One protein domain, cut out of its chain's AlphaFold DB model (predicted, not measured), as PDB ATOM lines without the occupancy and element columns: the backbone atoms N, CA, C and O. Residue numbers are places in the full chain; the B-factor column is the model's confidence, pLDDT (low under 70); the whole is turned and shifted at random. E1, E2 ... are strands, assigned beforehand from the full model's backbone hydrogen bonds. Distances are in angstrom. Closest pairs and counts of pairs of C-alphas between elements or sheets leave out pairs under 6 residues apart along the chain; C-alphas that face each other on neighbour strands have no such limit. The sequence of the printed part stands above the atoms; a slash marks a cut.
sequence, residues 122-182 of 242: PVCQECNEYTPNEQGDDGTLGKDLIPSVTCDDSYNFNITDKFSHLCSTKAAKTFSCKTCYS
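What this domain is: This is residues 122 to 182 of the 242 residues of an uncharacterized protein of Puccinia triticina (isolate 1-1 / race 1 (BBBD)) (UniProt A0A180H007). The model is a single strongly twisted sheet folded into a corner where its two long strands, E1 and E6, bend sharply side by side. One wing holds E3 with the first part of E1 and the last part of E6; the other holds E4, E5 and the first part of E6, and the hairpin of E1 and E2 reaches away to one end of the longest axis. The printed part has 61 residues, with six named strands in the order E1 to E6 and no named helix. The class is all strand; the sheet is branched and its neighbour pairs are antiparallel. The whole is compact, with a radius of gyration of the C-alphas of 10.4 A and spans of 29 by 24 by 21 A.

Where its parts are: E1, residues 123 to 132, is the longest strand, 20.9 A from C-alpha 123 at (54.360, -47.230, 14.200) to C-alpha 132 at (48.676, -36.478, 31.226). E6, residues 174 to 181, measures 16.7 A and ends with C-alpha 181 at (53.301, -52.461, 15.211). E3, residues 146 to 150, measures 11.1 A; E4, residues 154 to 157, 10.4 A; E5, residues 165 to 168, 10.1 A; and E2, residues 139 to 141, 6.9 A.

How they stand to each other: E1 bends by 94 degrees at residue 126 and E6 by 96 degrees at residue 178. These two strands are antiparallel neighbours, with N 128 and O 176 2.9 A apart, within hydrogen-bond range. E2 and E6 lie on one side of E1, and E3 lies on the other side. E1's pairing is staggered: residues 123 to 127 pair with E3, 123 to 130 with E6 and 130 to 132 with E2. E1 and E3 are antiparallel, with N 124 and O 149 2.8 A apart. E1 and E2 form a hairpin, with N 131 and O 140 2.9 A apart. E4, E5 and E6 form a meander, each strand the antiparallel neighbour of the one before. Its hairpins have N 166 and O 156 2.8 A apart between E4 and E5, and N 175 and O 167 2.8 A apart between E5 and E6. The closest C-alphas of E3 and E5, those of Thr 150 and Cys 167, are 7.6 A apart. E1 and E4 are apart, as are E2 and E4.

The domain as a whole: The two C-alphas farthest apart, those of Glu 134 and Ser 182, are 30.6 A apart. The first and last printed C-alphas, those of Pro 122 and Ser 182, are 4.8 A apart. The printed part has no cut, and no link is long. The mean pLDDT of the printed part is 88.1; residues 135 to 137 are under 70.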
ATOM      1  N   PRO A 122      58.417 -48.282  16.609       93.25
ATOM      2  CA  PRO A 122      57.027 -48.671  16.499       93.25
ATOM      3  C   PRO A 122      56.227 -47.617  15.743       93.25
ATOM      4  O   PRO A 122      56.431 -46.413  15.915       93.25
ATOM      5  N   VAL A 123      55.305 -48.087  14.912       94.56
ATOM      6  CA  VAL A 123      54.360 -47.230  14.200       94.56
ATOM      7  C   VAL A 123      52.966 -47.550  14.707       94.56
ATOM      8  O   VAL A 123      52.495 -48.684  14.598       94.56
ATOM      9  N   CYS A 124      52.316 -46.538  15.259       95.50
ATOM     10  CA  CYS A 124      50.973 -46.612  15.794       95.50
ATOM     11  C   CYS A 124      49.946 -46.053  14.811       95.50
ATOM     12  O   CYS A 124      50.272 -45.217  13.962       95.50
ATOM     13  N   GLN A 125      48.713 -46.543  14.916       96.88
ATOM     14  CA  GLN A 125      47.581 -46.180  14.066       96.88
ATOM     15  C   GLN A 125      46.395 -45.708  14.909       96.88
ATOM     16  O   GLN A 125      46.206 -46.186  16.033       96.88
ATOM     17  N   GLU A 126      45.574 -44.832  14.319       95.75
ATOM     18  CA  GLU A 126      44.368 -44.264  14.939       95.75
ATOM     19  C   GLU A 126      44.684 -43.662  16.320       95.75
ATOM     20  O   GLU A 126      44.299 -44.196  17.360       95.75
ATOM     21  N   CYS A 127      45.450 -42.572  16.313       96.44
ATOM     22  CA  CYS A 127      45.982 -41.935  17.510       96.44
ATOM     23  C   CYS A 127      45.281 -40.612  17.827       96.44
ATOM     24  O   CYS A 127      44.890 -39.871  16.927       96.44
ATOM     25  N   ASN A 128      45.213 -40.262  19.104       96.19
ATOM     26  CA  ASN A 128      44.848 -38.932  19.576       96.19
ATOM     27  C   ASN A 128      45.967 -38.395  20.472       96.19
ATOM     28  O   ASN A 128      46.595 -39.159  21.207       96.19
ATOM     29  N   GLU A 129      46.228 -37.087  20.411       94.19
ATOM     30  CA  GLU A 129      47.177 -36.441  21.326       94.19
ATOM     31  C   GLU A 129      46.709 -36.653  22.770       94.19
ATOM     32  O   GLU A 129      45.525 -36.503  23.070       94.19
ATOM     33  N   TYR A 130      47.624 -37.064  23.638       89.69
ATOM     34  CA  TYR A 130      47.353 -37.399  25.024       89.69
ATOM     35  C   TYR A 130      48.079 -36.415  25.931       89.69
ATOM     36  O   TYR A 130      49.300 -36.275  25.857       89.69
ATOM     37  N   THR A 131      47.318 -35.773  26.810       87.06
ATOM     38  CA  THR A 131      47.853 -34.874  27.828       87.06
ATOM     39  C   THR A 131      47.675 -35.531  29.193       87.06
ATOM     40  O   THR A 131      46.521 -35.689  29.614       87.06
ATOM     41  N   PRO A 132      48.765 -35.918  29.882       82.00
ATOM     42  CA  PRO A 132      48.676 -36.478  31.226       82.00
ATOM     43  C   PRO A 132      48.133 -35.439  32.217       82.00
ATOM     44  O   PRO A 132      48.254 -34.229  32.005       82.00
ATOM     45  N   ASN A 133      47.508 -35.909  33.292       74.62
ATOM     46  CA  ASN A 133      47.143 -35.083  34.440       74.62
ATOM     47  C   ASN A 133      48.384 -34.738  35.290       74.62
ATOM     48  O   ASN A 133      49.495 -35.184  35.010       74.62
ATOM     49  N   GLU A 134      48.198 -33.942  36.345       72.12
ATOM     50  CA  GLU A 134      49.298 -33.514  37.227       72.12
ATOM     51  C   GLU A 134      49.995 -34.683  37.939       72.12
ATOM     52  O   GLU A 134      51.155 -34.569  38.321       72.12
ATOM     53  N   GLN A 135      49.291 -35.800  38.122       64.25
ATOM     54  CA  GLN A 135      49.780 -36.996  38.804       64.25
ATOM     55  C   GLN A 135      50.437 -38.007  37.847       64.25
ATOM     56  O   GLN A 135      51.096 -38.936  38.306       64.25
ATOM     57  N   GLY A 136      50.271 -37.839  36.531       66.06
ATOM     58  CA  GLY A 136      50.794 -38.738  35.501       66.06
ATOM     59  C   GLY A 136      50.121 -40.114  35.421       66.06
ATOM     60  O   GLY A 136      50.613 -40.974  34.692       66.06
ATOM     61  N   ASP A 137      49.025 -40.348  36.150       65.12
ATOM     62  CA  ASP A 137      48.321 -41.637  36.237       65.12
ATOM     63  C   ASP A 137      47.075 -41.726  35.333       65.12
ATOM     64  O   ASP A 137      46.628 -42.818  34.979       65.12
ATOM     65  N   ASP A 138      46.527 -40.583  34.917       73.69
ATOM     66  CA  ASP A 138      45.421 -40.469  33.961       73.69
ATOM     67  C   ASP A 138      45.677 -39.276  33.021       73.69
ATOM     68  O   ASP A 138      46.698 -38.597  33.091       73.69
ATOM     69  N   GLY A 139      44.778 -39.012  32.077       85.25
ATOM     70  CA  GLY A 139      44.902 -37.864  31.189       85.25
ATOM     71  C   GLY A 139      43.693 -37.637  30.296       85.25
ATOM     72  O   GLY A 139      42.646 -38.277  30.414       85.25
ATOM     73  N   THR A 140      43.845 -36.682  29.388       90.88
ATOM     74  CA  THR A 140      42.810 -36.283  28.431       90.88
ATOM     75  C   THR A 140      43.264 -36.538  27.003       90.88
ATOM     76  O   THR A 140      44.453 -36.457  26.695       90.88
ATOM     77  N   LEU A 141      42.305 -36.860  26.133       92.81
ATOM     78  CA  LEU A 141      42.549 -37.068  24.710       92.81
ATOM     79  C   LEU A 141      42.108 -35.849  23.904       92.81
ATOM     80  O   LEU A 141      41.014 -35.310  24.097       92.81
ATOM     81  N   GLY A 142      42.957 -35.456  22.962       91.94
ATOM     82  CA  GLY A 142      42.615 -34.538  21.893       91.94
ATOM     83  C   GLY A 142      41.488 -35.094  21.021       91.94
ATOM     84  O   GLY A 142      41.262 -36.300  20.941       91.94
ATOM     85  N   LYS A 143      40.762 -34.195  20.357       92.62
ATOM     86  CA  LYS A 143      39.620 -34.561  19.500       92.62
ATOM     87  C   LYS A 143      40.040 -34.988  18.098       92.62
ATOM     88  O   LYS A 143      39.288 -35.690  17.426       92.62
ATOM     89  N   ASP A 144      41.216 -34.552  17.664       95.25
ATOM     90  CA  ASP A 144      41.701 -34.791  16.314       95.25
ATOM     91  C   ASP A 144      42.295 -36.192  16.211       95.25
ATOM     92  O   ASP A 144      43.175 -36.570  16.990       95.25
ATOM     93  N   LEU A 145      41.788 -36.965  15.250       95.75
ATOM     94  CA  LEU A 145      42.294 -38.293  14.936       95.75
ATOM     95  C   LEU A 145      43.493 -38.172  13.995       95.75
ATOM     96  O   LEU A 145      43.374 -37.698  12.865       95.75
ATOM     97  N   ILE A 146      44.635 -38.653  14.459       96.38
ATOM     98  CA  ILE A 146      45.882 -38.723  13.710       96.38
ATOM     99  C   ILE A 146      46.002 -40.145  13.155       96.38
ATOM    100  O   ILE A 146      46.060 -41.097  13.936       96.38
ATOM    101  N   PRO A 147      46.037 -40.323  11.821       95.56
ATOM    102  CA  PRO A 147      46.021 -41.654  11.223       95.56
ATOM    103  C   PRO A 147      47.187 -42.526  11.674       95.56
ATOM    104  O   PRO A 147      46.971 -43.693  11.978       95.56
ATOM    105  N   SER A 148      48.397 -41.962  11.749       95.56
ATOM    106  CA  SER A 148      49.592 -42.703  12.134       95.56
ATOM    107  C   SER A 148      50.633 -41.830  12.832       95.56
ATOM    108  O   SER A 148      50.815 -40.667  12.471       95.56
ATOM    109  N   VAL A 149      51.329 -42.414  13.810       95.56
ATOM    110  CA  VAL A 149      52.422 -41.796  14.575       95.56
ATOM    111  C   VAL A 149      53.581 -42.786  14.675       95.56
ATOM    112  O   VAL A 149      53.366 -43.976  14.876       95.56
ATOM    113  N   THR A 150      54.818 -42.305  14.541       95.25
ATOM    114  CA  THR A 150      56.029 -43.105  14.792       95.25
ATOM    115  C   THR A 150      56.572 -42.783  16.182       95.25
ATOM    116  O   THR A 150      56.832 -41.617  16.459       95.25
ATOM    117  N   CYS A 151      56.761 -43.791  17.036       93.12
ATOM    118  CA  CYS A 151      57.251 -43.617  18.408       93.12
ATOM    119  C   CYS A 151      58.781 -43.539  18.419       93.12
ATOM    120  O   CYS A 151      59.469 -44.509  18.746       93.12
ATOM    121  N   ASP A 152      59.319 -42.409  17.963       91.69
ATOM    122  CA  ASP A 152      60.758 -42.210  17.785       91.69
ATOM    123  C   ASP A 152      61.502 -41.734  19.043       91.69
ATOM    124  O   ASP A 152      62.735 -41.646  19.028       91.69
ATOM    125  N   ASP A 153      60.759 -41.483  20.122       89.19
ATOM    126  CA  ASP A 153      61.271 -41.156  21.450       89.19
ATOM    127  C   ASP A 153      61.063 -42.319  22.435       89.19
ATOM    128  O   ASP A 153      62.018 -43.016  22.791       89.19
ATOM    129  N   SER A 154      59.814 -42.593  22.820       90.44
ATOM    130  CA  SER A 154      59.468 -43.612  23.818       90.44
ATOM    131  C   SER A 154      58.087 -44.222  23.576       90.44
ATOM    132  O   SER A 154      57.281 -43.687  22.812       90.44
ATOM    133  N   TYR A 155      57.810 -45.379  24.182       91.62
ATOM    134  CA  TYR A 155      56.489 -46.012  24.122       91.62
ATOM    135  C   TYR A 155      56.223 -46.956  25.296       91.62
ATOM    136  O   TYR A 155      57.143 -47.544  25.870       91.62
ATOM    137  N   ASN A 156      54.936 -47.129  25.603       90.75
ATOM    138  CA  ASN A 156      54.418 -48.091  26.567       90.75
ATOM    139  C   ASN A 156      53.082 -48.661  26.064       90.75
ATOM    140  O   ASN A 156      52.088 -47.945  25.937       90.75
ATOM    141  N   PHE A 157      53.083 -49.951  25.755       89.25
ATOM    142  CA  PHE A 157      51.953 -50.723  25.267       89.25
ATOM    143  C   PHE A 157      51.501 -51.666  26.377       89.25
ATOM    144  O   PHE A 157      51.954 -52.806  26.484       89.25
ATOM    145  N   ASN A 158      50.610 -51.168  27.226       82.00
ATOM    146  CA  ASN A 158      50.007 -51.952  28.284       82.00
ATOM    147  C   ASN A 158      48.517 -52.156  28.013       82.00
ATOM    148  O   ASN A 158      47.684 -51.314  28.331       82.00
ATOM    149  N   ILE A 159      48.166 -53.318  27.466       75.81
ATOM    150  CA  ILE A 159      46.785 -53.642  27.084       75.81
ATOM    151  C   ILE A 159      45.784 -53.644  28.248       75.81
ATOM    152  O   ILE A 159      44.580 -53.638  27.994       75.81
ATOM    153  N   THR A 160      46.247 -53.681  29.502       76.44
ATOM    154  CA  THR A 160      45.364 -53.623  30.676       76.44
ATOM    155  C   THR A 160      45.004 -52.200  31.084       76.44
ATOM    156  O   THR A 160      44.042 -52.018  31.828       76.44
ATOM    157  N   ASP A 161      45.758 -51.206  30.619       75.69
ATOM    158  CA  ASP A 161      45.559 -49.817  31.009       75.69
ATOM    159  C   ASP A 161      44.463 -49.162  30.165       75.69
ATOM    160  O   ASP A 161      44.211 -49.524  29.012       75.69
ATOM    161  N   LYS A 162      43.823 -48.140  30.743       79.06
ATOM    162  CA  LYS A 162      42.807 -47.316  30.066       79.06
ATOM    163  C   LYS A 162      43.323 -46.759  28.733       79.06
ATOM    164  O   LYS A 162      42.574 -46.708  27.760       79.06
ATOM    165  N   PHE A 163      44.597 -46.372  28.695       81.62
ATOM    166  CA  PHE A 163      45.300 -45.938  27.490       81.62
ATOM    167  C   PHE A 163      46.328 -46.996  27.104       81.62
ATOM    168  O   PHE A 163      47.486 -46.938  27.505       81.62
ATOM    169  N   SER A 164      45.879 -47.979  26.329       83.00
ATOM    170  CA  SER A 164      46.637 -49.212  26.119       83.00
ATOM    171  C   SER A 164      47.903 -49.068  25.283       83.00
ATOM    172  O   SER A 164      48.805 -49.889  25.414       83.00
ATOM    173  N   HIS A 165      47.982 -48.049  24.424       90.31
ATOM    174  CA  HIS A 165      49.166 -47.788  23.613       90.31
ATOM    175  C   HIS A 165      49.552 -46.318  23.691       90.31
ATOM    176  O   HIS A 165      48.989 -45.482  22.982       90.31
ATOM    177  N   LEU A 166      50.518 -46.013  24.550       92.12
ATOM    178  CA  LEU A 166      51.128 -44.697  24.642       92.12
ATOM    179  C   LEU A 166      52.391 -44.647  23.787       92.12
ATOM    180  O   LEU A 166      53.254 -45.524  23.853       92.12
ATOM    181  N   CYS A 167      52.483 -43.603  22.976       92.12
ATOM    182  CA  CYS A 167      53.535 -43.387  21.999       92.12
ATOM    183  C   CYS A 167      54.012 -41.942  22.089       92.12
ATOM    184  O   CYS A 167      53.205 -41.025  21.949       92.12
ATOM    185  N   SER A 168      55.308 -41.737  22.281       92.75
ATOM    186  CA  SER A 168      55.908 -40.409  22.345       92.75
ATOM    187  C   SER A 168      56.816 -40.168  21.153       92.75
ATOM    188  O   SER A 168      57.479 -41.074  20.637       92.75
ATOM    189  N   THR A 169      56.857 -38.910  20.735       90.25
ATOM    190  CA  THR A 169      57.698 -38.440  19.632       90.25
ATOM    191  C   THR A 169      58.795 -37.515  20.141       90.25
ATOM    192  O   THR A 169      58.634 -36.866  21.174       90.25
ATOM    193  N   LYS A 170      59.869 -37.341  19.368       88.38
ATOM    194  CA  LYS A 170      60.947 -36.378  19.683       88.38
ATOM    195  C   LYS A 170      60.487 -34.924  19.766       88.38
ATOM    196  O   LYS A 170      61.208 -34.081  20.291       88.38
ATOM    197  N   ALA A 171      59.292 -34.622  19.263       84.94
ATOM    198  CA  ALA A 171      58.641 -33.331  19.451       84.94
ATOM    199  C   ALA A 171      58.032 -33.159  20.861       84.94
ATOM    200  O   ALA A 171      57.290 -32.203  21.075       84.94
ATOM    201  N   ALA A 172      58.315 -34.079  21.793       79.19
ATOM    202  CA  ALA A 172      57.782 -34.115  23.155       79.19
ATOM    203  C   ALA A 172      56.244 -34.141  23.204       79.19
ATOM    204  O   ALA A 172      55.622 -33.595  24.112       79.19
ATOM    205  N   LYS A 173      55.627 -34.776  22.202       87.06
ATOM    206  CA  LYS A 173      54.190 -35.055  22.178       87.06
ATOM    207  C   LYS A 173      53.938 -36.522  22.459       87.06
ATOM    208  O   LYS A 173      54.583 -37.369  21.834       87.06
ATOM    209  N   THR A 174      52.954 -36.777  23.311       91.56
ATOM    210  CA  THR A 174      52.465 -38.112  23.644       91.56
ATOM    211  C   THR A 174      51.130 -38.351  22.956       91.56
ATOM    212  O   THR A 174      50.295 -37.455  22.841       91.56
ATOM    213  N   PHE A 175      50.922 -39.573  22.492       93.00
ATOM    214  CA  PHE A 175      49.724 -40.003  21.796       93.00
ATOM    215  C   PHE A 175      49.199 -41.278  22.432       93.00
ATOM    216  O   PHE A 175      49.974 -42.182  22.740       93.00
ATOM    217  N   SER A 176      47.882 -41.357  22.585       93.75
ATOM    218  CA  SER A 176      47.197 -42.614  22.854       93.75
ATOM    219  C   SER A 176      46.655 -43.155  21.542       93.75
ATOM    220  O   SER A 176      45.972 -42.441  20.807       93.75
ATOM    221  N   CYS A 177      46.986 -44.400  21.235       94.75
ATOM    222  CA  CYS A 177      46.669 -45.032  19.966       94.75
ATOM    223  C   CYS A 177      45.870 -46.314  20.170       94.75
ATOM    224  O   CYS A 177      45.876 -46.926  21.240       94.75
ATOM    225  N   LYS A 178      45.200 -46.757  19.109       93.38
ATOM    226  CA  LYS A 178      44.433 -48.004  19.142       93.38
ATOM    227  C   LYS A 178      45.307 -49.243  18.983       93.38
ATOM    228  O   LYS A 178      45.041 -50.264  19.609       93.38
ATOM    229  N   THR A 179      46.308 -49.166  18.106       92.88
ATOM    230  CA  THR A 179      47.215 -50.280  17.792       92.88
ATOM    231  C   THR A 179      48.592 -49.756  17.426       92.88
ATOM    232  O   THR A 179      48.701 -48.674  16.846       92.88
ATOM    233  N   CYS A 180      49.624 -50.545  17.716       93.12
ATOM    234  CA  CYS A 180      50.996 -50.275  17.310       93.12
ATOM    235  C   CYS A 180      51.660 -51.546  16.792       93.12
ATOM    236  O   CYS A 180      51.339 -52.655  17.220       93.12
ATOM    237  N   TYR A 181      52.585 -51.370  15.855       89.69
ATOM    238  CA  TYR A 181      53.301 -52.461  15.211       89.69
ATOM    239  C   TYR A 181      54.799 -52.210  15.247       89.69
ATOM    240  O   TYR A 181      55.244 -51.062  15.241       89.69
ATOM    241  N   SER A 182      55.558 -53.300  15.147       86.50
ATOM    242  CA  SER A 182      57.019 -53.325  15.268       86.50
ATOM    243  C   SER A 182      57.501 -53.059  16.692       86.50
ATOM    244  O   SER A 182      56.743 -52.672  17.577       86.50
TER     245      SER A 182